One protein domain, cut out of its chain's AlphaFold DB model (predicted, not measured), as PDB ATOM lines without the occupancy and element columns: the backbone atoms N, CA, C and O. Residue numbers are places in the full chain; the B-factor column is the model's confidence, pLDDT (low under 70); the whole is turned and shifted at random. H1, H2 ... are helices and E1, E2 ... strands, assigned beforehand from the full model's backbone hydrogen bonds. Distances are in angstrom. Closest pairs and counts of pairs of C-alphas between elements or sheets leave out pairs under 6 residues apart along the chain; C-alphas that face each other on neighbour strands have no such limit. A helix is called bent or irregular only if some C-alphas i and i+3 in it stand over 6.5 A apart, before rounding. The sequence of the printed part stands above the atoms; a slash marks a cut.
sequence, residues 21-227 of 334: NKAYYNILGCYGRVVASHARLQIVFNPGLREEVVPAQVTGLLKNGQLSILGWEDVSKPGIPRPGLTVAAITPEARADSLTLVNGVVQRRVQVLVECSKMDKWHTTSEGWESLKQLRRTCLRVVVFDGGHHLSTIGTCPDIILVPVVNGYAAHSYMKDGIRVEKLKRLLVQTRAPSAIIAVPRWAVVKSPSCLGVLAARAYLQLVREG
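AT A GLANCE: This is residues 21 to 227 of the 334 residues of an uncharacterized protein of Syntrophothermus lipocalidus (strain DSM 12680 / TGB-C1) (UniProt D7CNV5). A strongly twisted sheet of seven strands curls round one long helix, H9, on one face, and H4 and H8 cover parts of the other face. H1 packs on residues 209 to 215 of H9, off the sheet. The printed part has 207 residues, with nine named helices and seven named strands in the order H1 E1 H2 E2 H3 E3 H4 E4 H5 H6 E5 H7 E6 H8 E7 H9. The sheet runs E1 E7 E6 E5 E4 E3 E2 and is mixed, as is the class, helices and strands. The whole is compact and rounded, with a radius of gyration of the C-alphas of 15.6 A and spans of 41 by 38 by 37 A.

IN THESE COORDINATES: The strands are E1, residues 42 to 45, E7, 196 to 201, 16.5 A, E6, 160 to 166, 18.7 A, E5, 140 to 144, E4, 112 to 115, E3, 85 to 90, 16.3 A, and E2, 67 to 70. The helices are H9, residues 209 to 225, 24.0 A, H1, 22 to 38, 24.8 A, H2, 56 to 63, H3, 72 to 75, H4, 98 to 107, H5, 118 to 122, H6, 126 to 138, 19.5 A, H7, 148 to 156, and H8, 181 to 191. H1 begins at C-alpha 22 (-16.888, 25.388, -26.099), and H9 ends at C-alpha 225 (-6.374, -10.060, -24.246).

HOW THE PARTS SIT: E1 is antiparallel to E7, with N 42 and O 199 2.9 A apart. The other neighbours are parallel: N 161 and O 196, E7 and E6, 2.8 A; N 143 and O 160, E6 and E5, 2.9 A; N 113 and O 140, E5 and E4, 2.8 A; N 88 and O 112, E4 and E3, 2.9 A; N 68 and O 85, E3 and E2, 2.9 A. Five strand-helix-strand units, parallel neighbours joined through helices, have right-handed crossovers: E2 H3 E3, E3 H4 E4, E4 H5 H6 E5, E5 H7 E6 and E6 H8 E7. There are three layers, helices on both faces of the sheet: H9 on one, H4 and H8 on the other. The closest C-alphas of H9 and E3, Ala 89 and Pro 209, are 4.9 A apart. H4 lies over E3 at a height over the sheet of 10.4 A. H8 lies over E1 at 9.3 A. H2, H3, H5, H6 and H7 only graze the sheet. H1 touches H9 with a shallow tilt of 19 degrees, the same way; the closest C-alphas, Arg 33 and Cys 211, are 4.5 A apart. H4 touches H6, closest C-alphas Val 106 and Thr 138, 6.7 A. H1 and H8 are apart. H7 is irregular, C-alphas 149 and 152 being 7.3 A apart. Every O i to N i+4 pair is within hydrogen-bond range in H1, H2, H4, H5, H8 and H9, against 8 of 9 in H6 and 0 of 5 in H7, where 4 of 6 O i to N i+3 pairs are; H3 is too short for such a pair.

THE WHOLE: The C-alphas farthest apart, Ala 23 and Gln 190, are 45.3 A apart. The printed part has no cut. The link from E6 to H8, 14 residues, is long. Mean pLDDT of the printed part is 90.7, and residue 21 is under 70.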
ATOM      1  N   ASN A  21     -19.832  26.115 -30.034       68.25
ATOM      2  CA  ASN A  21     -19.057  26.783 -28.986       68.25
ATOM      3  C   ASN A  21     -18.389  25.768 -28.029       68.25
ATOM      4  O   ASN A  21     -18.581  24.556 -28.128       68.25
ATOM      5  N   LYS A  22     -17.594  26.250 -27.068       70.00
ATOM      6  CA  LYS A  22     -16.888  25.388 -26.099       70.00
ATOM      7  C   LYS A  22     -17.838  24.490 -25.287       70.00
ATOM      8  O   LYS A  22     -17.496  23.344 -25.002       70.00
ATOM      9  N   ALA A  23     -19.027  24.980 -24.934       73.31
ATOM     10  CA  ALA A  23     -20.016  24.203 -24.187       73.31
ATOM     11  C   ALA A  23     -20.584  23.046 -25.027       73.31
ATOM     12  O   ALA A  23     -20.706  21.932 -24.520       73.31
ATOM     13  N   TYR A  24     -20.834  23.278 -26.319       72.62
ATOM     14  CA  TYR A  24     -21.238  22.237 -27.264       72.62
ATOM     15  C   TYR A  24     -20.219  21.090 -27.324       72.62
ATOM     16  O   TYR A  24     -20.581  19.930 -27.119       72.62
ATOM     17  N   TYR A  25     -18.932  21.401 -27.516       73.38
ATOM     18  CA  TYR A  25     -17.881  20.377 -27.566       73.38
ATOM     19  C   TYR A  25     -17.717  19.629 -26.237       73.38
ATOM     20  O   TYR A  25     -17.448  18.428 -26.248       73.38
ATOM     21  N   ASN A  26     -17.945  20.291 -25.099       78.06
ATOM     22  CA  ASN A  26     -17.938  19.635 -23.791       78.06
ATOM     23  C   ASN A  26     -19.096  18.636 -23.643       78.06
ATOM     24  O   ASN A  26     -18.870  17.497 -23.240       78.06
ATOM     25  N   ILE A  27     -20.325  19.027 -24.003       81.06
ATOM     26  CA  ILE A  27     -21.501  18.139 -23.957       81.06
ATOM     27  C   ILE A  27     -21.298  16.946 -24.892       81.06
ATOM     28  O   ILE A  27     -21.496  15.797 -24.492       81.06
ATOM     29  N   LEU A  28     -20.846  17.211 -26.118       79.69
ATOM     30  CA  LEU A  28     -20.555  16.187 -27.113       79.69
ATOM     31  C   LEU A  28     -19.426  15.253 -26.643       79.69
ATOM     32  O   LEU A  28     -19.494  14.040 -26.843       79.69
ATOM     33  N   GLY A  29     -18.417  15.792 -25.955       82.50
ATOM     34  CA  GLY A  29     -17.349  15.034 -25.309       82.50
ATOM     35  C   GLY A  29     -17.847  14.124 -24.182       82.50
ATOM     36  O   GLY A  29     -17.410  12.974 -24.098       82.50
ATOM     37  N   CYS A  30     -18.779  14.597 -23.350       85.75
ATOM     38  CA  CYS A  30     -19.413  13.805 -22.293       85.75
ATOM     39  C   CYS A  30     -20.286  12.687 -22.869       85.75
ATOM     40  O   CYS A  30     -20.093  11.524 -22.513       85.75
ATOM     41  N   TYR A  31     -21.188  13.016 -23.801       86.06
ATOM     42  CA  TYR A  31     -21.992  12.028 -24.523       86.06
ATOM     43  C   TYR A  31     -21.089  10.979 -25.178       86.06
ATOM     44  O   TYR A  31     -21.235   9.786 -24.914       86.06
ATOM     45  N   GLY A  32     -20.093  11.441 -25.941       88.31
ATOM     46  CA  GLY A  32     -19.111  10.614 -26.626       88.31
ATOM     47  C   GLY A  32     -18.379   9.661 -25.685       88.31
ATOM     48  O   GLY A  32     -18.228   8.488 -26.011       88.31
ATOM     49  N   ARG A  33     -17.978  10.122 -24.493       90.56
ATOM     50  CA  ARG A  33     -17.335   9.279 -23.472       90.56
ATOM     51  C   ARG A  33     -18.276   8.188 -22.955       90.56
ATOM     52  O   ARG A  33     -17.861   7.034 -22.835       90.56
ATOM     53  N   VAL A  34     -19.529   8.535 -22.657       91.62
ATOM     54  CA  VAL A  34     -20.530   7.585 -22.144       91.62
ATOM     55  C   VAL A  34     -20.824   6.506 -23.180       91.62
ATOM     56  O   VAL A  34     -20.693   5.320 -22.872       91.62
ATOM     57  N   VAL A  35     -21.144   6.888 -24.420       90.38
ATOM     58  CA  VAL A  35     -21.433   5.906 -25.477       90.38
ATOM     59  C   VAL A  35     -20.205   5.072 -25.823       90.38
ATOM     60  O   VAL A  35     -20.313   3.854 -25.927       90.38
ATOM     61  N   ALA A  36     -19.017   5.683 -25.878       93.31
ATOM     62  CA  ALA A  36     -17.763   4.972 -26.116       93.31
ATOM     63  C   ALA A  36     -17.433   3.951 -25.030       93.31
ATOM     64  O   ALA A  36     -16.722   2.995 -25.315       93.31
ATOM     65  N   SER A  37     -17.921   4.127 -23.800       92.94
ATOM     66  CA  SER A  37     -17.683   3.181 -22.702       92.94
ATOM     67  C   SER A  37     -18.580   1.941 -22.805       92.94
ATOM     68  O   SER A  37     -18.171   0.855 -22.401       92.94
ATOM     69  N   HIS A  38     -19.764   2.085 -23.408       92.62
ATOM     70  CA  HIS A  38     -20.779   1.030 -23.508       92.62
ATOM     71  C   HIS A  38     -20.874   0.397 -24.901       92.62
ATOM     72  O   HIS A  38     -21.473  -0.664 -25.057       92.62
ATOM     73  N   ALA A  39     -20.271   1.011 -25.924       92.81
ATOM     74  CA  ALA A  39     -20.309   0.495 -27.286       92.81
ATOM     75  C   ALA A  39     -19.743  -0.928 -27.362       92.81
ATOM     76  O   ALA A  39     -18.703  -1.224 -26.766       92.81
ATOM     77  N   ARG A  40     -20.385  -1.810 -28.129       94.69
ATOM     78  CA  ARG A  40     -19.846  -3.143 -28.408       94.69
ATOM     79  C   ARG A  40     -18.754  -3.027 -29.469       94.69
ATOM     80  O   ARG A  40     -19.046  -2.645 -30.597       94.69
ATOM     81  N   LEU A  41     -17.515  -3.347 -29.104       97.44
ATOM     82  CA  LEU A  41     -16.402  -3.443 -30.049       97.44
ATOM     83  C   LEU A  41     -16.309  -4.881 -30.558       97.44
ATOM     84  O   LEU A  41     -16.356  -5.833 -29.774       97.44
ATOM     85  N   GLN A  42     -16.164  -5.033 -31.869       97.88
ATOM     86  CA  GLN A  42     -15.989  -6.325 -32.514       97.88
ATOM     87  C   GLN A  42     -14.648  -6.361 -33.240       97.88
ATOM     88  O   GLN A  42     -14.373  -5.530 -34.103       97.88
ATOM     89  N   ILE A  43     -13.831  -7.361 -32.921       98.12
ATOM     90  CA  ILE A  43     -12.643  -7.676 -33.708       98.12
ATOM     91  C   ILE A  43     -13.109  -8.326 -35.012       98.12
ATOM     92  O   ILE A  43     -13.663  -9.422 -35.000       98.12
ATOM     93  N   VAL A  44     -12.884  -7.653 -36.137       97.94
ATOM     94  CA  VAL A  44     -13.206  -8.177 -37.477       97.94
ATOM     95  C   VAL A  44     -12.001  -8.891 -38.093       97.94
ATOM     96  O   VAL A  44     -12.141  -9.878 -38.817       97.94
ATOM     97  N   PHE A  45     -10.802  -8.393 -37.791       97.31
ATOM     98  CA  PHE A  45      -9.529  -8.961 -38.215       97.31
ATOM     99  C   PHE A  45      -8.455  -8.646 -37.169       97.31
ATOM    100  O   PHE A  45      -8.394  -7.523 -36.675       97.31
ATOM    101  N   ASN A  46      -7.615  -9.625 -36.827       96.25
ATOM    102  CA  ASN A  46      -6.557  -9.466 -35.828       96.25
ATOM    103  C   ASN A  46      -5.263 -10.164 -36.288       96.25
ATOM    104  O   ASN A  46      -5.122 -11.370 -36.058       96.25
ATOM    105  N   PRO A  47      -4.333  -9.425 -36.922       93.44
ATOM    106  CA  PRO A  47      -2.995  -9.911 -37.254       93.44
ATOM    107  C   PRO A  47      -2.019  -9.840 -36.064       93.44
ATOM    108  O   PRO A  47      -0.852 -10.184 -36.217       93.44
ATOM    109  N   GLY A  48      -2.486  -9.398 -34.891       92.81
ATOM    110  CA  GLY A  48      -1.686  -9.129 -33.701       92.81
ATOM    111  C   GLY A  48      -1.267  -7.666 -33.568       92.81
ATOM    112  O   GLY A  48      -1.352  -6.887 -34.517       92.81
ATOM    113  N   LEU A  49      -0.824  -7.291 -32.367       92.06
ATOM    114  CA  LEU A  49      -0.247  -5.974 -32.080       92.06
ATOM    115  C   LEU A  49       1.279  -6.042 -32.053       92.06
ATOM    116  O   LEU A  49       1.865  -7.105 -31.839       92.06
ATOM    117  N   ARG A  50       1.926  -4.895 -32.258       89.25
ATOM    118  CA  ARG A  50       3.360  -4.763 -32.011       89.25
ATOM    119  C   ARG A  50       3.656  -4.745 -30.524       89.25
ATOM    120  O   ARG A  50       2.978  -4.059 -29.759       89.25
ATOM    121  N   GLU A  51       4.702  -5.462 -30.154       73.75
ATOM    122  CA  GLU A  51       5.218  -5.471 -28.792       73.75
ATOM    123  C   GLU A  51       6.097  -4.239 -28.533       73.75
ATOM    124  O   GLU A  51       6.374  -3.455 -29.441       73.75
ATOM    125  N   GLU A  52       6.485  -4.042 -27.272       74.38
ATOM    126  CA  GLU A  52       7.477  -3.048 -26.812       74.38
ATOM    127  C   GLU A  52       7.047  -1.573 -26.839       74.38
ATOM    128  O   GLU A  52       7.585  -0.763 -26.089       74.38
ATOM    129  N   VAL A  53       6.025  -1.219 -27.616       82.62
ATOM    130  CA  VAL A  53       5.519   0.161 -27.683       82.62
ATOM    131  C   VAL A  53       4.738   0.555 -26.429       82.62
ATOM    132  O   VAL A  53       4.850   1.675 -25.933       82.62
ATOM    133  N   VAL A  54       3.922  -0.368 -25.914       87.19
ATOM    134  CA  VAL A  54       3.164  -0.172 -24.674       87.19
ATOM    135  C   VAL A  54       3.698  -1.152 -23.633       87.19
ATOM    136  O   VAL A  54       3.442  -2.352 -23.763       87.19
ATOM    137  N   PRO A  55       4.433  -0.680 -22.608       85.12
ATOM    138  CA  PRO A  55       4.987  -1.553 -21.579       85.12
ATOM    139  C   PRO A  55       3.898  -2.320 -20.824       85.12
ATOM    140  O   PRO A  55       2.832  -1.771 -20.531       85.12
ATOM    141  N   ALA A  56       4.184  -3.562 -20.425       84.75
ATOM    142  CA  ALA A  56       3.240  -4.401 -19.684       84.75
ATOM    143  C   ALA A  56       2.747  -3.739 -18.382       84.75
ATOM    144  O   ALA A  56       1.583  -3.908 -18.005       84.75
ATOM    145  N   GLN A  57       3.590  -2.929 -17.724       84.69
ATOM    146  CA  GLN A  57       3.178  -2.159 -16.546       84.69
ATOM    147  C   GLN A  57       2.052  -1.174 -16.889       84.69
ATOM    148  O   GLN A  57       1.070  -1.085 -16.155       84.69
ATOM    149  N   VAL A  58       2.139  -0.489 -18.034       84.25
ATOM    150  CA  VAL A  58       1.111   0.457 -18.502       84.25
ATOM    151  C   VAL A  58      -0.209  -0.264 -18.775       84.25
ATOM    152  O   VAL A  58      -1.273   0.230 -18.402       84.25
ATOM    153  N   THR A  59      -0.157  -1.466 -19.356       82.62
ATOM    154  CA  THR A  59      -1.344  -2.314 -19.528       82.62
ATOM    155  C   THR A  59      -1.992  -2.664 -18.183       82.62
ATOM    156  O   THR A  59      -3.219  -2.638 -18.069       82.62
ATOM    157  N   GLY A  60      -1.191  -2.975 -17.161       80.69
ATOM    158  CA  GLY A  60      -1.669  -3.232 -15.800       80.69
ATOM    159  C   GLY A  60      -2.363  -2.017 -15.181       80.69
ATOM    160  O   GLY A  60      -3.476  -2.133 -14.675       80.69
ATOM    161  N   LEU A  61      -1.762  -0.832 -15.307       82.06
ATOM    162  CA  LEU A  61      -2.339   0.421 -14.803       82.06
ATOM    163  C   LEU A  61      -3.671   0.770 -15.477       82.06
ATOM    164  O   LEU A  61      -4.611   1.209 -14.813       82.06
ATOM    165  N   LEU A  62      -3.796   0.516 -16.780       85.12
ATOM    166  CA  LEU A  62      -5.051   0.719 -17.495       85.12
ATOM    167  C   LEU A  62      -6.170  -0.206 -16.994       85.12
ATOM    168  O   LEU A  62      -7.317   0.230 -16.895       85.12
ATOM    169  N   LYS A  63      -5.860  -1.463 -16.642       80.44
ATOM    170  CA  LYS A  63      -6.840  -2.372 -16.015       80.44
ATOM    171  C   LYS A  63      -7.346  -1.827 -14.674       80.44
ATOM    172  O   LYS A  63      -8.500  -2.063 -14.338       80.44
ATOM    173  N   ASN A  64      -6.527  -1.033 -13.983       82.94
ATOM    174  CA  ASN A  64      -6.880  -0.324 -12.749       82.94
ATOM    175  C   ASN A  64      -7.521   1.056 -13.009       82.94
ATOM    176  O   ASN A  64      -7.616   1.880 -12.103       82.94
ATOM    177  N   GLY A  65      -7.934   1.339 -14.249       83.88
ATOM    178  CA  GLY A  65      -8.633   2.568 -14.622       83.88
ATOM    179  C   GLY A  65      -7.736   3.779 -14.890       83.88
ATOM    180  O   GLY A  65      -8.257   4.864 -15.147       83.88
ATOM    181  N   GLN A  66      -6.406   3.633 -14.876       90.06
ATOM    182  CA  GLN A  66      -5.498   4.748 -15.156       90.06
ATOM    183  C   GLN A  66      -5.362   4.992 -16.662       90.06
ATOM    184  O   GLN A  66      -4.499   4.430 -17.345       90.06
ATOM    185  N   LEU A  67      -6.238   5.858 -17.169       93.88
ATOM    186  CA  LEU A  67      -6.286   6.313 -18.553       93.88
ATOM    187  C   LEU A  67      -6.168   7.841 -18.602       93.88
ATOM    188  O   LEU A  67      -7.032   8.555 -18.092       93.88
ATOM    189  N   SER A  68      -5.133   8.333 -19.275       95.00
ATOM    190  CA  SER A  68      -4.957   9.749 -19.591       95.00
ATOM    191  C   SER A  68      -5.326   9.993 -21.050       95.00
ATOM    192  O   SER A  68      -4.704   9.428 -21.943       95.00
ATOM    193  N   ILE A  69      -6.314  10.849 -21.305       95.12
ATOM    194  CA  ILE A  69      -6.700  11.243 -22.666       95.12
ATOM    195  C   ILE A  69      -6.245  12.678 -22.913       95.12
ATOM    196  O   ILE A  69      -6.501  13.551 -22.082       95.12
ATOM    197  N   LEU A  70      -5.579  12.903 -24.044       95.12
ATOM    198  CA  LEU A  70      -5.088  14.202 -24.495       95.12
ATOM    199  C   LEU A  70      -5.780  14.608 -25.801       95.12
ATOM    200  O   LEU A  70      -5.901  13.795 -26.723       95.12
ATOM    201  N   GLY A  71      -6.213  15.867 -25.881       93.69
ATOM    202  CA  GLY A  71      -6.640  16.498 -27.131       93.69
ATOM    203  C   GLY A  71      -5.469  17.092 -27.913       93.69
ATOM    204  O   GLY A  71      -4.331  17.119 -27.435       93.69
ATOM    205  N   TRP A  72      -5.747  17.612 -29.112       91.19
ATOM    206  CA  TRP A  72      -4.732  18.277 -29.938       91.19
ATOM    207  C   TRP A  72      -4.171  19.537 -29.245       91.19
ATOM    208  O   TRP A  72      -2.986  19.848 -29.373       91.19
ATOM    209  N   GLU A  73      -4.985  20.237 -28.450       92.19
ATOM    210  CA  GLU A  73      -4.583  21.402 -27.654       92.19
ATOM    211  C   GLU A  73      -3.577  21.046 -26.552       92.19
ATOM    212  O   GLU A  73      -2.712  21.857 -26.218       92.19
ATOM    213  N   ASP A  74      -3.684  19.844 -25.980       93.06
ATOM    214  CA  ASP A  74      -2.768  19.368 -24.942       93.06
ATOM    215  C   ASP A  74      -1.420  18.958 -25.542       93.06
ATOM    216  O   ASP A  74      -0.365  19.280 -24.992       93.06
ATOM    217  N   VAL A  75      -1.438  18.242 -26.674       93.06
ATOM    218  CA  VAL A  75      -0.202  17.780 -27.330       93.06
ATOM    219  C   VAL A  75       0.541  18.905 -28.040       93.06
ATOM    220  O   VAL A  75       1.758  18.862 -28.109       93.06
ATOM    221  N   SER A  76      -0.150  19.946 -28.506       91.62
ATOM    222  CA  SER A  76       0.488  21.118 -29.130       91.62
ATOM    223  C   SER A  76       1.238  22.015 -28.141       91.62
ATOM    224  O   SER A  76       1.933  22.939 -28.558       91.62
ATOM    225  N   LYS A  77       1.118  21.757 -26.834       89.75
ATOM    226  CA  LYS A  77       1.820  22.493 -25.781       89.75
ATOM    227  C   LYS A  77       2.867  21.609 -25.107       89.75
ATOM    228  O   LYS A  77       2.596  20.419 -24.892       89.75
ATOM    229  N   PRO A  78       3.999  22.187 -24.662       83.62
ATOM    230  CA  PRO A  78       4.969  21.467 -23.853       83.62
ATOM    231  C   PRO A  78       4.319  20.825 -22.627       83.62
ATOM    232  O   PRO A  78       3.402  21.373 -22.007       83.62
ATOM    233  N   GLY A  79       4.811  19.657 -22.245       85.31
ATOM    234  CA  GLY A  79       4.483  19.081 -20.954       85.31
ATOM    235  C   GLY A  79       5.073  17.701 -20.757       85.31
ATOM    236  O   GLY A  79       5.762  17.165 -21.621       85.31
ATOM    237  N   ILE A  80       4.806  17.150 -19.580       87.25
ATOM    238  CA  ILE A  80       5.435  15.921 -19.107       87.25
ATOM    239  C   ILE A  80       4.575  14.680 -19.402       87.25
ATOM    240  O   ILE A  80       3.352  14.810 -19.571       87.25
ATOM    241  N   PRO A  81       5.190  13.484 -19.454       88.19
ATOM    242  CA  PRO A  81       4.467  12.216 -19.478       88.19
ATOM    243  C   PRO A  81       3.499  12.074 -18.297       88.19
ATOM    244  O   PRO A  81       3.785  12.536 -17.192       88.19
ATOM    245  N   ARG A  82       2.352  11.423 -18.528       87.00
ATOM    246  CA  ARG A  82       1.345  11.135 -17.493       87.00
ATOM    247  C   ARG A  82       1.400   9.661 -17.068       87.00
ATOM    248  O   ARG A  82       1.778   8.821 -17.885       87.00
ATOM    249  N   PRO A  83       1.020   9.329 -15.819       82.19
ATOM    250  CA  PRO A  83       0.904   7.939 -15.388       82.19
ATOM    251  C   PRO A  83      -0.236   7.212 -16.124       82.19
ATOM    252  O   PRO A  83      -1.214   7.830 -16.559       82.19
ATOM    253  N   GLY A  84      -0.122   5.886 -16.217       87.50
ATOM    254  CA  GLY A  84      -1.098   5.026 -16.891       87.50
ATOM    255  C   GLY A  84      -0.971   5.022 -18.415       87.50
ATOM    256  O   GLY A  84       0.042   5.444 -18.973       87.50
ATOM    257  N   LEU A  85      -1.999   4.513 -19.104       93.19
ATOM    258  CA  LEU A  85      -2.040   4.574 -20.566       93.19
ATOM    259  C   LEU A  85      -2.368   6.006 -20.987       93.19
ATOM    260  O   LEU A  85      -3.455   6.501 -20.691       93.19
ATOM    261  N   THR A  86      -1.459   6.652 -21.711       95.94
ATOM    262  CA  THR A  86      -1.722   7.947 -22.335       95.94
ATOM    263  C   THR A  86      -2.150   7.747 -23.782       95.94
ATOM    264  O   THR A  86      -1.410   7.194 -24.600       95.94
ATOM    265  N   VAL A  87      -3.350   8.228 -24.096       97.06
ATOM    266  CA  VAL A  87      -3.925   8.237 -25.437       97.06
ATOM    267  C   VAL A  87      -4.055   9.679 -25.905       97.06
ATOM    268  O   VAL A  87      -4.718  10.480 -25.250       97.06
ATOM    269  N   ALA A  88      -3.451  10.019 -27.039       96.69
ATOM    270  CA  ALA A  88      -3.710  11.286 -27.713       96.69
ATOM    271  C   ALA A  88      -4.681  11.059 -28.864       96.69
ATOM    272  O   ALA A  88      -4.541  10.093 -29.606       96.69
ATOM    273  N   ALA A  89      -5.649  11.952 -29.030       95.62
ATOM    274  CA  ALA A  89      -6.593  11.897 -30.135       95.62
ATOM    275  C   ALA A  89      -6.563  13.213 -30.914       95.62
ATOM    276  O   ALA A  89      -6.918  14.271 -30.393       95.62
ATOM    277  N   ILE A  90      -6.138  13.129 -32.176       93.62
ATOM    278  CA  ILE A  90      -6.061  14.258 -33.099       93.62
ATOM    279  C   ILE A  90      -7.331  14.270 -33.944       93.62
ATOM    280  O   ILE A  90      -7.491  13.485 -34.883       93.62
ATOM    281  N   THR A  91      -8.261  15.142 -33.567       89.50
ATOM    282  CA  THR A  91      -9.560  15.286 -34.227       89.50
ATOM    283  C   THR A  91      -9.466  16.205 -35.451       89.50
ATOM    284  O   THR A  91      -8.475  16.923 -35.614       89.50
ATOM    285  N   PRO A  92     -10.475  16.205 -36.344       84.38
ATOM    286  CA  PRO A  92     -10.458  17.042 -37.544       84.38
ATOM    287  C   PRO A  92     -10.324  18.547 -37.274       84.38
ATOM    288  O   PRO A  92      -9.828  19.261 -38.141       84.38
ATOM    289  N   GLU A  93     -10.726  19.039 -36.094       83.69
ATOM    290  CA  GLU A  93     -10.623  20.462 -35.742       83.69
ATOM    291  C   GLU A  93      -9.198  20.907 -35.366       83.69
ATOM    292  O   GLU A  93      -8.988  22.090 -35.088       83.69
ATOM    293  N   ALA A  94      -8.221  19.992 -35.350       85.94
ATOM    294  CA  ALA A  94      -6.848  20.294 -34.967       85.94
ATOM    295  C   ALA A  94      -6.240  21.417 -35.825       85.94
ATOM    296  O   ALA A  94      -6.042  21.290 -37.044       85.94
ATOM    297  N   ARG A  95      -5.915  22.531 -35.157       86.06
ATOM    298  CA  ARG A  95      -5.399  23.749 -35.801       86.06
ATOM    299  C   ARG A  95      -3.884  23.762 -35.933       86.06
ATOM    300  O   ARG A  95      -3.384  24.325 -36.900       86.06
ATOM    301  N   ALA A  96      -3.182  23.130 -34.995       87.81
ATOM    302  CA  ALA A  96      -1.737  22.967 -35.079       87.81
ATOM    303  C   ALA A  96      -1.343  22.199 -36.354       87.81
ATOM    304  O   ALA A  96      -2.121  21.398 -36.899       87.81
ATOM    305  N   ASP A  97      -0.140  22.474 -36.847       90.62
ATOM    306  CA  ASP A  97       0.455  21.707 -37.932       90.62
ATOM    307  C   ASP A  97       0.823  20.293 -37.453       90.62
ATOM    308  O   ASP A  97       0.989  20.026 -36.258       90.62
ATOM    309  N   SER A  98       0.924  19.365 -38.400       90.62
ATOM    310  CA  SER A  98       1.131  17.954 -38.087       90.62
ATOM    311  C   SER A  98       2.469  17.681 -37.394       90.62
ATOM    312  O   SER A  98       2.526  16.802 -36.537       90.62
ATOM    313  N   LEU A  99       3.532  18.430 -37.710       91.31
ATOM    314  CA  LEU A  99       4.852  18.211 -37.119       91.31
ATOM    315  C   LEU A  99       4.861  18.610 -35.640       91.31
ATOM    316  O   LEU A  99       5.342  17.849 -34.800       91.31
ATOM    317  N   THR A 100       4.250  19.746 -35.300       93.00
ATOM    318  CA  THR A 100       4.039  20.165 -33.906       93.00
ATOM    319  C   THR A 100       3.283  19.102 -33.107       93.00
ATOM    320  O   THR A 100       3.678  18.761 -31.991       93.00
ATOM    321  N   LEU A 101       2.221  18.531 -33.684       93.69
ATOM    322  CA  LEU A 101       1.438  17.480 -33.030       93.69
ATOM    323  C   LEU A 101       2.266  16.209 -32.794       93.69
ATOM    324  O   LEU A 101       2.240  15.665 -31.689       93.69
ATOM    325  N   VAL A 102       3.032  15.758 -33.792       93.56
ATOM    326  CA  VAL A 102       3.917  14.587 -33.673       93.56
ATOM    327  C   VAL A 102       4.983  14.799 -32.603       93.56
ATOM    328  O   VAL A 102       5.175  13.932 -31.748       93.56
ATOM    329  N   ASN A 103       5.629  15.964 -32.588       93.38
ATOM    330  CA  ASN A 103       6.629  16.297 -31.577       93.38
ATOM    331  C   ASN A 103       6.036  16.262 -30.163       93.38
ATOM    332  O   ASN A 103       6.640  15.693 -29.254       93.38
ATOM    333  N   GLY A 104       4.823  16.786 -29.989       94.31
ATOM    334  CA  GLY A 104       4.091  16.725 -28.726       94.31
ATOM    335  C   GLY A 104       3.766  15.304 -28.264       94.31
ATOM    336  O   GLY A 104       3.938  14.973 -27.088       94.31
ATOM    337  N   VAL A 105       3.336  14.442 -29.190       95.00
ATOM    338  CA  VAL A 105       3.079  13.012 -28.936       95.00
ATOM    339  C   VAL A 105       4.347  12.320 -28.433       95.00
ATOM    340  O   VAL A 105       4.304  11.605 -27.428       95.00
ATOM    341  N   VAL A 106       5.482  12.567 -29.091       93.50
ATOM    342  CA  VAL A 106       6.774  11.965 -28.738       93.50
ATOM    343  C   VAL A 106       7.284  12.492 -27.397       93.50
ATOM    344  O   VAL A 106       7.632  11.698 -26.523       93.50
ATOM    345  N   GLN A 107       7.279  13.812 -27.190       93.19
ATOM    346  CA  GLN A 107       7.752  14.446 -25.955       93.19
ATOM    347  C   GLN A 107       6.983  13.943 -24.726       93.19
ATOM    348  O   GLN A 107       7.576  13.640 -23.689       93.19
ATOM    349  N   ARG A 108       5.659  13.807 -24.847       92.75
ATOM    350  CA  ARG A 108       4.788  13.331 -23.764       92.75
ATOM    351  C   ARG A 108       4.787  11.811 -23.605       92.75
ATOM    352  O   ARG A 108       4.100  11.316 -22.713       92.75
ATOM    353  N   ARG A 109       5.541  11.077 -24.435       93.06
ATOM    354  CA  ARG A 109       5.578   9.607 -24.462       93.06
ATOM    355  C   ARG A 109       4.172   9.009 -24.533       93.06
ATOM    356  O   ARG A 109       3.823   8.140 -23.743       93.06
ATOM    357  N   VAL A 110       3.344   9.522 -25.439       95.12
ATOM    358  CA  VAL A 110       2.004   8.978 -25.691       95.12
ATOM    359  C   VAL A 110       2.131   7.525 -26.156       95.12
ATOM    360  O   VAL A 110       2.913   7.239 -27.055       95.12
ATOM    361  N   GLN A 111       1.349   6.612 -25.579       95.69
ATOM    362  CA  GLN A 111       1.384   5.191 -25.944       95.69
ATOM    363  C   GLN A 111       0.473   4.862 -27.127       95.69
ATOM    364  O   GLN A 111       0.785   3.968 -27.911       95.69
ATOM    365  N   VAL A 112      -0.652   5.567 -27.262       96.81
ATOM    366  CA  VAL A 112      -1.620   5.352 -28.346       96.81
ATOM    367  C   VAL A 112      -2.010   6.687 -28.965       96.81
ATOM    368  O   VAL A 112      -2.451   7.598 -28.269       96.81
ATOM    369  N   LEU A 113      -1.873   6.796 -30.279       97.19
ATOM    370  CA  LEU A 113      -2.231   7.970 -31.058       97.19
ATOM    371  C   LEU A 113      -3.428   7.644 -31.950       97.19
ATOM    372  O   LEU A 113      -3.330   6.777 -32.812       97.19
ATOM    373  N   VAL A 114      -4.544   8.343 -31.750       97.19
ATOM    374  CA  VAL A 114      -5.724   8.265 -32.614       97.19
ATOM    375  C   VAL A 114      -5.685   9.384 -33.642       97.19
ATOM    376  O   VAL A 114      -5.569  10.559 -33.290       97.19
ATOM    377  N   GLU A 115      -5.812   9.017 -34.908       93.75
ATOM    378  CA  GLU A 115      -5.654   9.893 -36.059       93.75
ATOM    379  C   GLU A 115      -6.962   9.958 -36.851       93.75
ATOM    380  O   GLU A 115      -7.616   8.940 -37.096       93.75
ATOM    381  N   CYS A 116      -7.347  11.176 -37.235       88.31
ATOM    382  CA  CYS A 116      -8.463  11.429 -38.137       88.31
ATOM    383  C   CYS A 116      -7.999  12.231 -39.360       88.31
ATOM    384  O   CYS A 116      -7.245  13.197 -39.227       88.31
ATOM    385  N   SER A 117      -8.544  11.882 -40.526       77.19
ATOM    386  CA  SER A 117      -8.659  12.622 -41.798       77.19
ATOM    387  C   SER A 117      -7.465  13.506 -42.216       77.19
ATOM    388  O   SER A 117      -6.795  13.204 -43.201       77.19
ATOM    389  N   LYS A 118      -7.207  14.629 -41.527       80.88
ATOM    390  CA  LYS A 118      -6.115  15.570 -41.847       80.88
ATOM    391  C   LYS A 118      -4.746  14.903 -41.702       80.88
ATOM    392  O   LYS A 118      -3.909  15.026 -42.595       80.88
ATOM    393  N   MET A 119      -4.535  14.179 -40.604       81.62
ATOM    394  CA  MET A 119      -3.239  13.560 -40.321       81.62
ATOM    395  C   MET A 119      -2.989  12.342 -41.216       81.62
ATOM    396  O   MET A 119      -1.883  12.166 -41.714       81.62
ATOM    397  N   ASP A 120      -4.046  11.592 -41.534       74.44
ATOM    398  CA  ASP A 120      -4.017  10.481 -42.491       74.44
ATOM    399  C   ASP A 120      -3.505  10.911 -43.868       74.44
ATOM    400  O   ASP A 120      -2.628  10.271 -44.445       74.44
ATOM    401  N   LYS A 121      -4.012  12.039 -44.379       81.94
ATOM    402  CA  LYS A 121      -3.548  12.607 -45.650       81.94
ATOM    403  C   LYS A 121      -2.097  13.060 -45.562       81.94
ATOM    404  O   LYS A 121      -1.325  12.797 -46.481       81.94
ATOM    405  N   TRP A 122      -1.716  13.719 -44.471       86.19
ATOM    406  CA  TRP A 122      -0.348  14.198 -44.293       86.19
ATOM    407  C   TRP A 122       0.670  13.056 -44.257       86.19
ATOM    408  O   TRP A 122       1.710  13.152 -44.895       86.19
ATOM    409  N   HIS A 123       0.332  11.924 -43.638       85.50
ATOM    410  CA  HIS A 123       1.167  10.717 -43.618       85.50
ATOM    411  C   HIS A 123       1.452  10.110 -44.997       85.50
ATOM    412  O   HIS A 123       2.327   9.256 -45.122       85.50
ATOM    413  N   THR A 124       0.743  10.549 -46.042       82.38
ATOM    414  CA  THR A 124       1.022  10.149 -47.429       82.38
ATOM    415  C   THR A 124       2.028  11.059 -48.149       82.38
ATOM    416  O   THR A 124       2.396  10.772 -49.286       82.38
ATOM    417  N   THR A 125       2.521  12.128 -47.512       84.31
ATOM    418  CA  THR A 125       3.575  13.005 -48.054       84.31
ATOM    419  C   THR A 125       4.977  12.537 -47.642       84.31
ATOM    420  O   THR A 125       5.138  11.731 -46.724       84.31
ATOM    421  N   SER A 126       6.017  13.069 -48.296       78.06
ATOM    422  CA  SER A 126       7.415  12.802 -47.924       78.06
ATOM    423  C   SER A 126       7.753  13.270 -46.502       78.06
ATOM    424  O   SER A 126       8.487  12.589 -45.792       78.06
ATOM    425  N   GLU A 127       7.197  14.403 -46.066       82.12
ATOM    426  CA  GLU A 127       7.380  14.932 -44.707       82.12
ATOM    427  C   GLU A 127       6.657  14.075 -43.660       82.12
ATOM    428  O   GLU A 127       7.217  13.749 -42.611       82.12
ATOM    429  N   GLY A 128       5.423  13.654 -43.966       86.75
ATOM    430  CA  GLY A 128       4.654  12.764 -43.100       86.75
ATOM    431  C   GLY A 128       5.345  11.417 -42.902       86.75
ATOM    432  O   GLY A 128       5.326  10.874 -41.800       86.75
ATOM    433  N   TRP A 129       6.044  10.909 -43.923       83.06
ATOM    434  CA  TRP A 129       6.819   9.671 -43.814       83.06
ATOM    435  C   TRP A 129       7.909   9.724 -42.731       83.06
ATOM    436  O   TRP A 129       8.044   8.787 -41.940       83.06
ATOM    437  N   GLU A 130       8.683  10.806 -42.653       84.19
ATOM    438  CA  GLU A 130       9.725  10.933 -41.626       84.19
ATOM    439  C   GLU A 130       9.125  10.874 -40.216       84.19
ATOM    440  O   GLU A 130       9.626  10.165 -39.337       84.19
ATOM    441  N   SER A 131       7.965  11.501 -40.049       88.06
ATOM    442  CA  SER A 131       7.201  11.470 -38.804       88.06
ATOM    443  C   SER A 131       6.599  10.095 -38.509       88.06
ATOM    444  O   SER A 131       6.622   9.646 -37.364       88.06
ATOM    445  N   LEU A 132       6.134   9.361 -39.527       88.81
ATOM    446  CA  LEU A 132       5.661   7.984 -39.371       88.81
ATOM    447  C   LEU A 132       6.737   7.062 -38.802       88.81
ATOM    448  O   LEU A 132       6.425   6.241 -37.942       88.81
ATOM    449  N   LYS A 133       7.999   7.193 -39.240       86.00
ATOM    450  CA  LYS A 133       9.110   6.402 -38.679       86.00
ATOM    451  C   LYS A 133       9.276   6.646 -37.185       86.00
ATOM    452  O   LYS A 133       9.509   5.700 -36.431       86.00
ATOM    453  N   GLN A 134       9.172   7.904 -36.768       88.62
ATOM    454  CA  GLN A 134       9.289   8.287 -35.369       88.62
ATOM    455  C   GLN A 134       8.109   7.743 -34.559       88.62
ATOM    456  O   GLN A 134       8.326   6.992 -33.610       88.62
ATOM    457  N   LEU A 135       6.877   8.023 -34.997       91.75
ATOM    458  CA  LEU A 135       5.649   7.551 -34.353       91.75
ATOM    459  C   LEU A 135       5.608   6.031 -34.235       91.75
ATOM    460  O   LEU A 135       5.238   5.508 -33.187       91.75
ATOM    461  N   ARG A 136       6.023   5.310 -35.286       88.94
ATOM    462  CA  ARG A 136       6.077   3.847 -35.264       88.94
ATOM    463  C   ARG A 136       6.919   3.383 -34.081       88.94
ATOM    464  O   ARG A 136       6.477   2.517 -33.352       88.94
ATOM    465  N   ARG A 137       8.082   3.968 -33.808       87.94
ATOM    466  CA  ARG A 137       8.933   3.518 -32.690       87.94
ATOM    467  C   ARG A 137       8.363   3.837 -31.307       87.94
ATOM    468  O   ARG A 137       8.722   3.161 -30.353       87.94
ATOM    469  N   THR A 138       7.509   4.850 -31.186       90.12
ATOM    470  CA  THR A 138       7.142   5.416 -29.879       90.12
ATOM    471  C   THR A 138       5.704   5.154 -29.452       90.12
ATOM    472  O   THR A 138       5.432   5.179 -28.257       90.12
ATOM    473  N   CYS A 139       4.774   4.932 -30.387       94.44
ATOM    474  CA  CYS A 139       3.356   4.756 -30.068       94.44
ATOM    475  C   CYS A 139       2.631   3.802 -31.029       94.44
ATOM    476  O   CYS A 139       3.076   3.535 -32.150       94.44
ATOM    477  N   LEU A 140       1.489   3.275 -30.580       95.44
ATOM    478  CA  LEU A 140       0.545   2.559 -31.432       95.44
ATOM    479  C   LEU A 140      -0.325   3.577 -32.165       95.44
ATOM    480  O   LEU A 140      -0.871   4.485 -31.540       95.44
ATOM    481  N   ARG A 141      -0.482   3.420 -33.478       95.69
ATOM    482  CA  ARG A 141      -1.344   4.280 -34.298       95.69
ATOM    483  C   ARG A 141      -2.717   3.650 -34.481       95.69
ATOM    484  O   ARG A 141      -2.832   2.499 -34.900       95.69
ATOM    485  N   VAL A 142      -3.756   4.427 -34.207       97.44
ATOM    486  CA  VAL A 142      -5.159   4.077 -34.413       97.44
ATOM    487  C   VAL A 142      -5.742   5.040 -35.433       97.44
ATOM    488  O   VAL A 142      -5.742   6.242 -35.205       97.44
ATOM    489  N   VAL A 143      -6.268   4.529 -36.537       96.62
ATOM    490  CA  VAL A 143      -6.895   5.354 -37.577       96.62
ATOM    491  C   VAL A 143      -8.400   5.158 -37.521       96.62
ATOM    492  O   VAL A 143      -8.874   4.019 -37.514       96.62
ATOM    493  N   VAL A 144      -9.154   6.257 -37.487       96.62
ATOM    494  CA  VAL A 144     -10.613   6.213 -37.650       96.62
ATOM    495  C   VAL A 144     -10.920   6.125 -39.138       96.62
ATOM    496  O   VAL A 144     -10.744   7.096 -39.862       96.62
ATOM    497  N   PHE A 145     -11.377   4.960 -39.590       96.44
ATOM    498  CA  PHE A 145     -11.657   4.686 -40.996       96.44
ATOM    499  C   PHE A 145     -13.163   4.711 -41.228       96.44
ATOM    500  O   PHE A 145     -13.856   3.723 -40.981       96.44
ATOM    501  N   ASP A 146     -13.675   5.849 -41.686       93.56
ATOM    502  CA  ASP A 146     -15.102   6.051 -41.942       93.56
ATOM    503  C   ASP A 146     -15.420   6.300 -43.420       93.56
ATOM    504  O   ASP A 146     -16.454   6.868 -43.721       93.56
ATOM    505  N   GLY A 147     -14.583   5.850 -44.354       94.50
ATOM    506  CA  GLY A 147     -14.879   5.939 -45.786       94.50
ATOM    507  C   GLY A 147     -13.673   5.635 -46.667       94.50
ATOM    508  O   GLY A 147     -12.551   5.454 -46.188       94.50
ATOM    509  N   GLY A 148     -13.901   5.575 -47.975       94.94
ATOM    510  CA  GLY A 148     -12.886   5.297 -48.985       94.94
ATOM    511  C   GLY A 148     -11.765   6.331 -49.060       94.94
ATOM    512  O   GLY A 148     -10.642   5.984 -49.421       94.94
ATOM    513  N   HIS A 149     -12.001   7.561 -48.622       93.75
ATOM    514  CA  HIS A 149     -10.974   8.591 -48.490       93.75
ATOM    515  C   HIS A 149      -9.847   8.241 -47.503       93.75
ATOM    516  O   HIS A 149      -8.794   8.876 -47.545       93.75
ATOM    517  N   HIS A 150     -10.031   7.219 -46.660       94.94
ATOM    518  CA  HIS A 150      -8.990   6.662 -45.793       94.94
ATOM    519  C   HIS A 150      -8.238   5.469 -46.409       94.94
ATOM    520  O   HIS A 150      -7.324   4.935 -45.781       94.94
ATOM    521  N   LEU A 151      -8.588   5.021 -47.624       95.75
ATOM    522  CA  LEU A 151      -8.029   3.804 -48.227       95.75
ATOM    523  C   LEU A 151      -6.497   3.843 -48.305       95.75
ATOM    524  O   LEU A 151      -5.832   2.860 -47.978       95.75
ATOM    525  N   SER A 152      -5.936   4.991 -48.683       93.62
ATOM    526  CA  SER A 152      -4.489   5.199 -48.773       93.62
ATOM    527  C   SER A 152      -3.772   5.092 -47.425       93.62
ATOM    528  O   SER A 152      -2.572   4.836 -47.399       93.62
ATOM    529  N   THR A 153      -4.462   5.189 -46.290       92.69
ATOM    530  CA  THR A 153      -3.832   5.028 -44.975       92.69
ATOM    531  C   THR A 153      -3.448   3.578 -44.686       92.69
ATOM    532  O   THR A 153      -2.520   3.349 -43.910       92.69
ATOM    533  N   ILE A 154      -4.070   2.587 -45.343       93.38
ATOM    534  CA  ILE A 154      -3.768   1.159 -45.123       93.38
ATOM    535  C   ILE A 154      -2.283   0.866 -45.365       93.38
ATOM    536  O   ILE A 154      -1.635   0.233 -44.533       93.38
ATOM    537  N   GLY A 155      -1.710   1.374 -46.461       91.75
ATOM    538  CA  GLY A 155      -0.291   1.163 -46.756       91.75
ATOM    539  C   GLY A 155       0.664   1.902 -45.814       91.75
ATOM    540  O   GLY A 155       1.842   1.568 -45.786       91.75
ATOM    541  N   THR A 156       0.180   2.830 -44.978       91.12
ATOM    542  CA  THR A 156       0.979   3.441 -43.892       91.12
ATOM    543  C   THR A 156       1.062   2.562 -42.638       91.12
ATOM    544  O   THR A 156       1.699   2.952 -41.659       91.12
ATOM    545  N   CYS A 157       0.428   1.383 -42.664       91.44
ATOM    546  CA  CYS A 157       0.433   0.366 -41.611       91.44
ATOM    547  C   CYS A 157       0.090   0.911 -40.208       91.44
ATOM    548  O   CYS A 157       0.924   0.814 -39.298       91.44
ATOM    549  N   PRO A 158      -1.113   1.480 -39.991       93.94
ATOM    550  CA  PRO A 158      -1.588   1.738 -38.633       93.94
ATOM    551  C   PRO A 158      -1.684   0.423 -37.841       93.94
ATOM    552  O   PRO A 158      -1.815  -0.650 -38.423       93.94
ATOM    553  N   ASP A 159      -1.638   0.480 -36.513       95.44
ATOM    554  CA  ASP A 159      -1.762  -0.719 -35.673       95.44
ATOM    555  C   ASP A 159      -3.219  -1.173 -35.555       95.44
ATOM    556  O   ASP A 159      -3.522  -2.367 -35.589       95.44
ATOM    557  N   ILE A 160      -4.133  -0.208 -35.448       97.56
ATOM    558  CA  ILE A 160      -5.568  -0.446 -35.325       97.56
ATOM    559  C   ILE A 160      -6.304   0.441 -36.328       97.56
ATOM    560  O   ILE A 160      -6.101   1.652 -36.384       97.56
ATOM    561  N   ILE A 161      -7.201  -0.158 -37.095       98.12
ATOM    562  CA  ILE A 161      -8.205   0.527 -37.898       98.12
ATOM    563  C   ILE A 161      -9.520   0.430 -37.129       98.12
ATOM    564  O   ILE A 161     -10.132  -0.637 -37.041       98.12
ATOM    565  N   LEU A 162      -9.934   1.547 -36.535       98.31
ATOM    566  CA  LEU A 162     -11.221   1.672 -35.868       98.31
ATOM    567  C   LEU A 162     -12.263   2.054 -36.919       98.31
ATOM    568  O   LEU A 162     -12.173   3.122 -37.519       98.31
ATOM    569  N   VAL A 163     -13.244   1.185 -37.141       98.00
ATOM    570  CA  VAL A 163     -14.235   1.327 -38.209       98.00
ATOM    571  C   VAL A 163     -15.601   1.638 -37.608       98.00
ATOM    572  O   VAL A 163     -16.214   0.753 -37.005       98.00
ATOM    573  N   PRO A 164     -16.114   2.869 -37.764       96.25
ATOM    574  CA  PRO A 164     -17.492   3.194 -37.432       96.25
ATOM    575  C   PRO A 164     -18.436   2.534 -38.448       96.25
ATOM    576  O   PRO A 164     -18.474   2.932 -39.610       96.25
ATOM    577  N   VAL A 165     -19.185   1.519 -38.015       95.62
ATOM    578  CA  VAL A 165     -20.016   0.675 -38.883       95.62
ATOM    579  C   VAL A 165     -21.483   1.078 -38.837       95.62
ATOM    580  O   VAL A 165     -22.074   1.206 -37.761       95.62
ATOM    581  N   VAL A 166     -22.086   1.192 -40.016       91.44
ATOM    582  CA  VAL A 166     -23.536   1.267 -40.224       91.44
ATOM    583  C   VAL A 166     -23.911   0.301 -41.348       91.44
ATOM    584  O   VAL A 166     -23.307   0.343 -42.413       91.44
ATOM    585  N   ASN A 167     -24.827  -0.636 -41.083       90.94
ATOM    586  CA  ASN A 167     -25.302  -1.643 -42.049       90.94
ATOM    587  C   ASN A 167     -24.188  -2.339 -42.862       90.94
ATOM    588  O   ASN A 167     -24.305  -2.577 -44.059       90.94
ATOM    589  N   GLY A 168     -23.072  -2.660 -42.200       93.62
ATOM    590  CA  GLY A 168     -21.925  -3.340 -42.813       93.62
ATOM    591  C   GLY A 168     -20.978  -2.457 -43.623       93.62
ATOM    592  O   GLY A 168     -20.029  -2.984 -44.207       93.62
ATOM    593  N   TYR A 169     -21.166  -1.138 -43.607       95.69
ATOM    594  CA  TYR A 169     -20.278  -0.161 -44.231       95.69
ATOM    595  C   TYR A 169     -19.478   0.638 -43.208       95.69
ATOM    596  O   TYR A 169     -19.999   1.053 -42.173       95.69
ATOM    597  N   ALA A 170     -18.225   0.915 -43.558       96.00
ATOM    598  CA  ALA A 170     -17.510   2.100 -43.117       96.00
ATOM    599  C   ALA A 170     -17.985   3.273 -43.985       96.00
ATOM    600  O   ALA A 170     -17.679   3.293 -45.179       96.00
ATOM    601  N   ALA A 171     -18.761   4.199 -43.418       91.94
ATOM    602  CA  ALA A 171     -19.373   5.288 -44.177       91.94
ATOM    603  C   ALA A 171     -19.293   6.640 -43.456       91.94
ATOM    604  O   ALA A 171     -19.507   6.760 -42.236       91.94
ATOM    605  N   HIS A 172     -19.009   7.674 -44.248       89.25
ATOM    606  CA  HIS A 172     -18.882   9.039 -43.773       89.25
ATOM    607  C   HIS A 172     -20.274   9.666 -43.750       89.25
ATOM    608  O   HIS A 172     -21.151   9.285 -44.523       89.25
ATOM    609  N   SER A 173     -20.507  10.633 -42.860       83.25
ATOM    610  CA  SER A 173     -21.812  11.309 -42.797       83.25
ATOM    611  C   SER A 173     -22.127  12.040 -44.104       83.25
ATOM    612  O   SER A 173     -23.239  11.964 -44.609       83.25
ATOM    613  N   TYR A 174     -21.117  12.710 -44.660       83.12
ATOM    614  CA  TYR A 174     -21.239  13.539 -45.860       83.12
ATOM    615  C   TYR A 174     -20.714  12.893 -47.155       83.12
ATOM    616  O   TYR A 174     -21.309  13.084 -48.213       83.12
ATOM    617  N   MET A 175     -19.591  12.163 -47.109       85.25
ATOM    618  CA  MET A 175     -18.950  11.669 -48.330       85.25
ATOM    619  C   MET A 175     -19.650  10.401 -48.803       85.25
ATOM    620  O   MET A 175     -19.901   9.493 -48.011       85.25
ATOM    621  N   LYS A 176     -19.958  10.351 -50.101       91.06
ATOM    622  CA  LYS A 176     -20.459   9.152 -50.771       91.06
ATOM    623  C   LYS A 176     -19.271   8.320 -51.209       91.06
ATOM    624  O   LYS A 176     -18.843   8.407 -52.350       91.06
ATOM    625  N   ASP A 177     -18.665   7.604 -50.279       94.44
ATOM    626  CA  ASP A 177     -17.460   6.821 -50.544       94.44
ATOM    627  C   ASP A 177     -17.349   5.577 -49.651       94.44
ATOM    628  O   ASP A 177     -16.245   5.102 -49.385       94.44
ATOM    629  N   GLY A 178     -18.477   5.042 -49.185       96.19
ATOM    630  CA  GLY A 178     -18.531   3.933 -48.242       96.19
ATOM    631  C   GLY A 178     -17.816   2.664 -48.717       96.19
ATOM    632  O   GLY A 178     -17.869   2.282 -49.884       96.19
ATOM    633  N   ILE A 179     -17.164   1.963 -47.788       97.69
ATOM    634  CA  ILE A 179     -16.518   0.665 -48.037       97.69
ATOM    635  C   ILE A 179     -17.173  -0.396 -47.160       97.69
ATOM    636  O   ILE A 179     -17.250  -0.243 -45.941       97.69
ATOM    637  N   ARG A 180     -17.586  -1.521 -47.753       97.62
ATOM    638  CA  ARG A 180     -18.062  -2.674 -46.977       97.62
ATOM    639  C   ARG A 180     -16.959  -3.207 -46.068       97.62
ATOM    640  O   ARG A 180     -15.851  -3.492 -46.529       97.62
ATOM    641  N   VAL A 181     -17.277  -3.446 -44.801       97.38
ATOM    642  CA  VAL A 181     -16.328  -3.959 -43.798       97.38
ATOM    643  C   VAL A 181     -15.712  -5.293 -44.244       97.38
ATOM    644  O   VAL A 181     -14.504  -5.488 -44.132       97.38
ATOM    645  N   GLU A 182     -16.500  -6.178 -44.861       97.25
ATOM    646  CA  GLU A 182     -16.003  -7.443 -45.428       97.25
ATOM    647  C   GLU A 182     -15.055  -7.246 -46.620       97.25
ATOM    648  O   GLU A 182     -14.136  -8.040 -46.845       97.25
ATOM    649  N   LYS A 183     -15.244  -6.187 -47.416       97.44
ATOM    650  CA  LYS A 183     -14.280  -5.824 -48.462       97.44
ATOM    651  C   LYS A 183     -12.985  -5.353 -47.806       97.44
ATOM    652  O   LYS A 183     -11.939  -5.892 -48.146       97.44
ATOM    653  N   LEU A 184     -13.057  -4.450 -46.824       97.69
ATOM    654  CA  LEU A 184     -11.893  -3.959 -46.079       97.69
ATOM    655  C   LEU A 184     -11.086  -5.108 -45.447       97.69
ATOM    656  O   LEU A 184      -9.878  -5.192 -45.656       97.69
ATOM    657  N   LYS A 185     -11.750  -6.054 -44.770       97.94
ATOM    658  CA  LYS A 185     -11.124  -7.275 -44.235       97.94
ATOM    659  C   LYS A 185     -10.365  -8.050 -45.312       97.94
ATOM    660  O   LYS A 185      -9.198  -8.388 -45.117       97.94
ATOM    661  N   ARG A 186     -10.999  -8.307 -46.462       97.31
ATOM    662  CA  ARG A 186     -10.357  -9.008 -47.588       97.31
ATOM    663  C   ARG A 186      -9.127  -8.267 -48.100       97.31
ATOM    664  O   ARG A 186      -8.121  -8.921 -48.360       97.31
ATOM    665  N   LEU A 187      -9.178  -6.935 -48.199       95.75
ATOM    666  CA  LEU A 187      -8.025  -6.128 -48.606       95.75
ATOM    667  C   LEU A 187      -6.842  -6.342 -47.655       95.75
ATOM    668  O   LEU A 187      -5.742  -6.645 -48.116       95.75
ATOM    669  N   LEU A 188      -7.062  -6.248 -46.341       94.69
ATOM    670  CA  LEU A 188      -5.996  -6.417 -45.350       94.69
ATOM    671  C   LEU A 188      -5.428  -7.844 -45.334       94.69
ATOM    672  O   LEU A 188      -4.209  -8.010 -45.313       94.69
ATOM    673  N   VAL A 189      -6.279  -8.871 -45.427       94.00
ATOM    674  CA  VAL A 189      -5.839 -10.276 -45.516       94.00
ATOM    675  C   VAL A 189      -4.982 -10.505 -46.763       94.00
ATOM    676  O   VAL A 189      -3.877 -11.035 -46.675       94.00
ATOM    677  N   GLN A 190      -5.460 -10.071 -47.931       92.50
ATOM    678  CA  GLN A 190      -4.774 -10.288 -49.207       92.50
ATOM    679  C   GLN A 190      -3.441  -9.541 -49.305       92.50
ATOM    680  O   GLN A 190      -2.528 -10.001 -49.991       92.50
ATOM    681  N   THR A 191      -3.332  -8.395 -48.635       90.75
ATOM    682  CA  THR A 191      -2.108  -7.585 -48.596       90.75
ATOM    683  C   THR A 191      -1.203  -7.907 -47.420       90.75
ATOM    684  O   THR A 191      -0.103  -7.364 -47.357       90.75
ATOM    685  N   ARG A 192      -1.617  -8.811 -46.519       91.31
ATOM    686  CA  ARG A 192      -0.923  -9.102 -45.254       91.31
ATOM    687  C   ARG A 192      -0.644  -7.822 -44.457       91.31
ATOM    688  O   ARG A 192       0.448  -7.637 -43.928       91.31
ATOM    689  N   ALA A 193      -1.617  -6.913 -44.430       90.94
ATOM    690  CA  ALA A 193      -1.486  -5.656 -43.713       90.94
ATOM    691  C   ALA A 193      -1.467  -5.905 -42.192       90.94
ATOM    692  O   ALA A 193      -2.362  -6.588 -41.681       90.94
ATOM    693  N   PRO A 194      -0.494  -5.345 -41.452       91.94
ATOM    694  CA  PRO A 194      -0.328  -5.575 -40.018       91.94
ATOM    695  C   PRO A 194      -1.227  -4.662 -39.172       91.94
ATOM    696  O   PRO A 194      -0.771  -4.033 -38.220       91.94
ATOM    697  N   SER A 195      -2.500  -4.555 -39.546       94.56
ATOM    698  CA  SER A 195      -3.469  -3.674 -38.897       94.56
ATOM    699  C   SER A 195      -4.673  -4.477 -38.422       94.56
ATOM    700  O   SER A 195      -5.320  -5.168 -39.211       94.56
ATOM    701  N   ALA A 196      -5.004  -4.389 -37.137       97.31
ATOM    702  CA  ALA A 196      -6.245  -4.961 -36.627       97.31
ATOM    703  C   ALA A 196      -7.448  -4.128 -37.094       97.31
ATOM    704  O   ALA A 196      -7.367  -2.904 -37.139       97.31
ATOM    705  N   ILE A 197      -8.576  -4.769 -37.402       98.50
ATOM    706  CA  ILE A 197      -9.841  -4.081 -37.692       98.50
ATOM    707  C   ILE A 197     -10.763  -4.241 -36.492       98.50
ATOM    708  O   ILE A 197     -11.147  -5.363 -36.146       98.50
ATOM    709  N   ILE A 198     -11.155  -3.114 -35.905       98.50
ATOM    710  CA  ILE A 198     -12.122  -3.046 -34.812       98.50
ATOM    711  C   ILE A 198     -13.366  -2.323 -35.311       98.50
ATOM    712  O   ILE A 198     -13.339  -1.117 -35.541       98.50
ATOM    713  N   ALA A 199     -14.462  -3.057 -35.463       98.25
ATOM    714  CA  ALA A 199     -15.762  -2.480 -35.757       98.25
ATOM    715  C   ALA A 199     -16.401  -1.925 -34.480       98.25
ATOM    716  O   ALA A 199     -16.390  -2.561 -33.422       98.25
ATOM    717  N   VAL A 200     -16.987  -0.739 -34.600       96.94
ATOM    718  CA  VAL A 200     -17.755  -0.058 -33.555       96.94
ATOM    719  C   VAL A 200     -19.023   0.520 -34.188       96.94
ATOM    720  O   VAL A 200     -18.949   1.030 -35.304       96.94
ATOM    721  N   PRO A 201     -20.198   0.468 -33.538       93.88
ATOM    722  CA  PRO A 201     -21.405   1.075 -34.091       93.88
ATOM    723  C   PRO A 201     -21.213   2.563 -34.411       93.88
ATOM    724  O   PRO A 201     -20.696   3.313 -33.581       93.88
ATOM    725  N   ARG A 202     -21.659   3.014 -35.592       91.50
ATOM    726  CA  ARG A 202     -21.439   4.391 -36.075       91.50
ATOM    727  C   ARG A 202     -21.910   5.461 -35.091       91.50
ATOM    728  O   ARG A 202     -21.205   6.448 -34.895       91.50
ATOM    729  N   TRP A 203     -23.060   5.242 -34.449       86.81
ATOM    730  CA  TRP A 203     -23.663   6.158 -33.470       86.81
ATOM    731  C   TRP A 203     -22.820   6.351 -32.201       86.81
ATOM    732  O   TRP A 203     -22.995   7.341 -31.491       86.81
ATOM    733  N   ALA A 204     -21.904   5.422 -31.916       89.75
ATOM    734  CA  ALA A 204     -21.022   5.479 -30.758       89.75
ATOM    735  C   ALA A 204     -19.694   6.195 -31.042       89.75
ATOM    736  O   ALA A 204     -18.880   6.345 -30.131       89.75
ATOM    737  N   VAL A 205     -19.456   6.628 -32.287       90.88
ATOM    738  CA  VAL A 205     -18.218   7.306 -32.681       90.88
ATOM    739  C   VAL A 205     -18.470   8.788 -32.881       90.88
ATOM    740  O   VAL A 205     -18.931   9.238 -33.930       90.88
ATOM    741  N   VAL A 206     -18.085   9.545 -31.866       89.25
ATOM    742  CA  VAL A 206     -17.990  10.999 -31.891       89.25
ATOM    743  C   VAL A 206     -16.520  11.360 -32.094       89.25
ATOM    744  O   VAL A 206     -15.665  10.866 -31.361       89.25
ATOM    745  N   LYS A 207     -16.198  12.226 -33.064       89.19
ATOM    746  CA  LYS A 207     -14.815  12.675 -33.325       89.19
ATOM    747  C   LYS A 207     -14.351  13.703 -32.276       89.19
ATOM    748  O   LYS A 207     -13.992  14.819 -32.613       89.19
ATOM    749  N   SER A 208     -14.379  13.326 -30.999       91.06
ATOM    750  CA  SER A 208     -13.862  14.103 -29.869       91.06
ATOM    751  C   SER A 208     -12.744  13.332 -29.160       91.06
ATOM    752  O   SER A 208     -12.762  12.094 -29.175       91.06
ATOM    753  N   PRO A 209     -11.791  14.014 -28.491       93.19
ATOM    754  CA  PRO A 209     -10.686  13.315 -27.848       93.19
ATOM    755  C   PRO A 209     -11.142  12.300 -26.798       93.19
ATOM    756  O   PRO A 209     -10.657  11.173 -26.776       93.19
ATOM    757  N   SER A 210     -12.130  12.660 -25.972       92.81
ATOM    758  CA  SER A 210     -12.674  11.785 -24.927       92.81
ATOM    759  C   SER A 210     -13.304  10.508 -25.486       92.81
ATOM    760  O   SER A 210     -13.077   9.430 -24.941       92.81
ATOM    761  N   CYS A 211     -14.079  10.608 -26.568       94.81
ATOM    762  CA  CYS A 211     -14.728   9.460 -27.196       94.81
ATOM    763  C   CYS A 211     -13.695   8.542 -27.857       94.81
ATOM    764  O   CYS A 211     -13.608   7.356 -27.531       94.81
ATOM    765  N   LEU A 212     -12.862   9.111 -28.732       96.50
ATOM    766  CA  LEU A 212     -11.853   8.368 -29.480       96.50
ATOM    767  C   LEU A 212     -10.800   7.742 -28.561       96.50
ATOM    768  O   LEU A 212     -10.418   6.593 -28.770       96.50
ATOM    769  N   GLY A 213     -10.384   8.455 -27.511       96.50
ATOM    770  CA  GLY A 213      -9.436   7.952 -26.523       96.50
ATOM    771  C   GLY A 213      -9.964   6.737 -25.757       96.50
ATOM    772  O   GLY A 213      -9.243   5.752 -25.594       96.50
ATOM    773  N   VAL A 214     -11.241   6.757 -25.351       96.81
ATOM    774  CA  VAL A 214     -11.886   5.600 -24.705       96.81
ATOM    775  C   VAL A 214     -12.013   4.426 -25.674       96.81
ATOM    776  O   VAL A 214     -11.667   3.302 -25.307       96.81
ATOM    777  N   LEU A 215     -12.470   4.657 -26.910       97.94
ATOM    778  CA  LEU A 215     -12.596   3.591 -27.911       97.94
ATOM    779  C   LEU A 215     -11.241   2.946 -28.222       97.94
ATOM    780  O   LEU A 215     -11.146   1.720 -28.243       97.94
ATOM    781  N   ALA A 216     -10.192   3.749 -28.396       97.75
ATOM    782  CA  ALA A 216      -8.842   3.266 -28.662       97.75
ATOM    783  C   ALA A 216      -8.268   2.465 -27.486       97.75
ATOM    784  O   ALA A 216      -7.728   1.381 -27.696       97.75
ATOM    785  N   ALA A 217      -8.437   2.939 -26.246       96.94
ATOM    786  CA  ALA A 217      -8.004   2.204 -25.058       96.94
ATOM    787  C   ALA A 217      -8.727   0.852 -24.923       96.94
ATOM    788  O   ALA A 217      -8.095  -0.167 -24.635       96.94
ATOM    789  N   ARG A 218     -10.043   0.816 -25.177       97.06
ATOM    790  CA  ARG A 218     -10.838  -0.424 -25.152       97.06
ATOM    791  C   ARG A 218     -10.434  -1.385 -26.272       97.06
ATOM    792  O   ARG A 218     -10.267  -2.572 -26.004       97.06
ATOM    793  N   ALA A 219     -10.229  -0.879 -27.487       97.56
ATOM    794  CA  ALA A 219      -9.742  -1.652 -28.628       97.56
ATOM    795  C   ALA A 219      -8.371  -2.278 -28.342       97.56
ATOM    796  O   ALA A 219      -8.188  -3.481 -28.521       97.56
ATOM    797  N   TYR A 220      -7.433  -1.479 -27.826       96.25
ATOM    798  CA  TYR A 220      -6.116  -1.943 -27.400       96.25
ATOM    799  C   TYR A 220      -6.222  -3.061 -26.354       96.25
ATOM    800  O   TYR A 220      -5.661  -4.136 -26.551       96.25
ATOM    801  N   LEU A 221      -6.994  -2.859 -25.279       94.19
ATOM    802  CA  LEU A 221      -7.183  -3.881 -24.243       94.19
ATOM    803  C   LEU A 221      -7.771  -5.181 -24.792       94.19
ATOM    804  O   LEU A 221      -7.359  -6.260 -24.369       94.19
ATOM    805  N   GLN A 222      -8.742  -5.090 -25.702       95.06
ATOM    806  CA  GLN A 222      -9.361  -6.264 -26.309       95.06
ATOM    807  C   GLN A 222      -8.340  -7.057 -27.133       95.06
ATOM    808  O   GLN A 222      -8.255  -8.270 -26.987       95.06
ATOM    809  N   LEU A 223      -7.509  -6.374 -27.925       95.50
ATOM    810  CA  LEU A 223      -6.456  -7.007 -28.719       95.50
ATOM    811  C   LEU A 223      -5.332  -7.598 -27.859       95.50
ATOM    812  O   LEU A 223      -4.843  -8.682 -28.164       95.50
ATOM    813  N   VAL A 224      -4.954  -6.934 -26.762       92.94
ATOM    814  CA  VAL A 224      -3.969  -7.475 -25.811       92.94
ATOM    815  C   VAL A 224      -4.477  -8.758 -25.152       92.94
ATOM    816  O   VAL A 224      -3.698  -9.688 -24.959       92.94
ATOM    817  N   ARG A 225      -5.773  -8.844 -24.827       91.94
ATOM    818  CA  ARG A 225      -6.374 -10.060 -24.246       91.94
ATOM    819  C   ARG A 225      -6.336 -11.257 -25.196       91.94
ATOM    820  O   ARG A 225      -6.184 -12.374 -24.722       91.94
ATOM    821  N   GLU A 226      -6.425 -11.026 -26.505       93.31
ATOM    822  CA  GLU A 226      -6.266 -12.077 -27.521       93.31
ATOM    823  C   GLU A 226      -4.823 -12.603 -27.616       93.31
ATOM    824  O   GLU A 226      -4.593 -13.655 -28.205       93.31
ATOM    825  N   GLY A 227      -3.835 -11.866 -27.089       88.25
ATOM    826  CA  GLY A 227      -2.439 -12.309 -27.000       88.25
ATOM    827  C   GLY A 227      -1.708 -12.480 -28.338       88.25
ATOM    828  O   GLY A 227      -0.599 -13.011 -28.363       88.25
TER     829      GLY A 227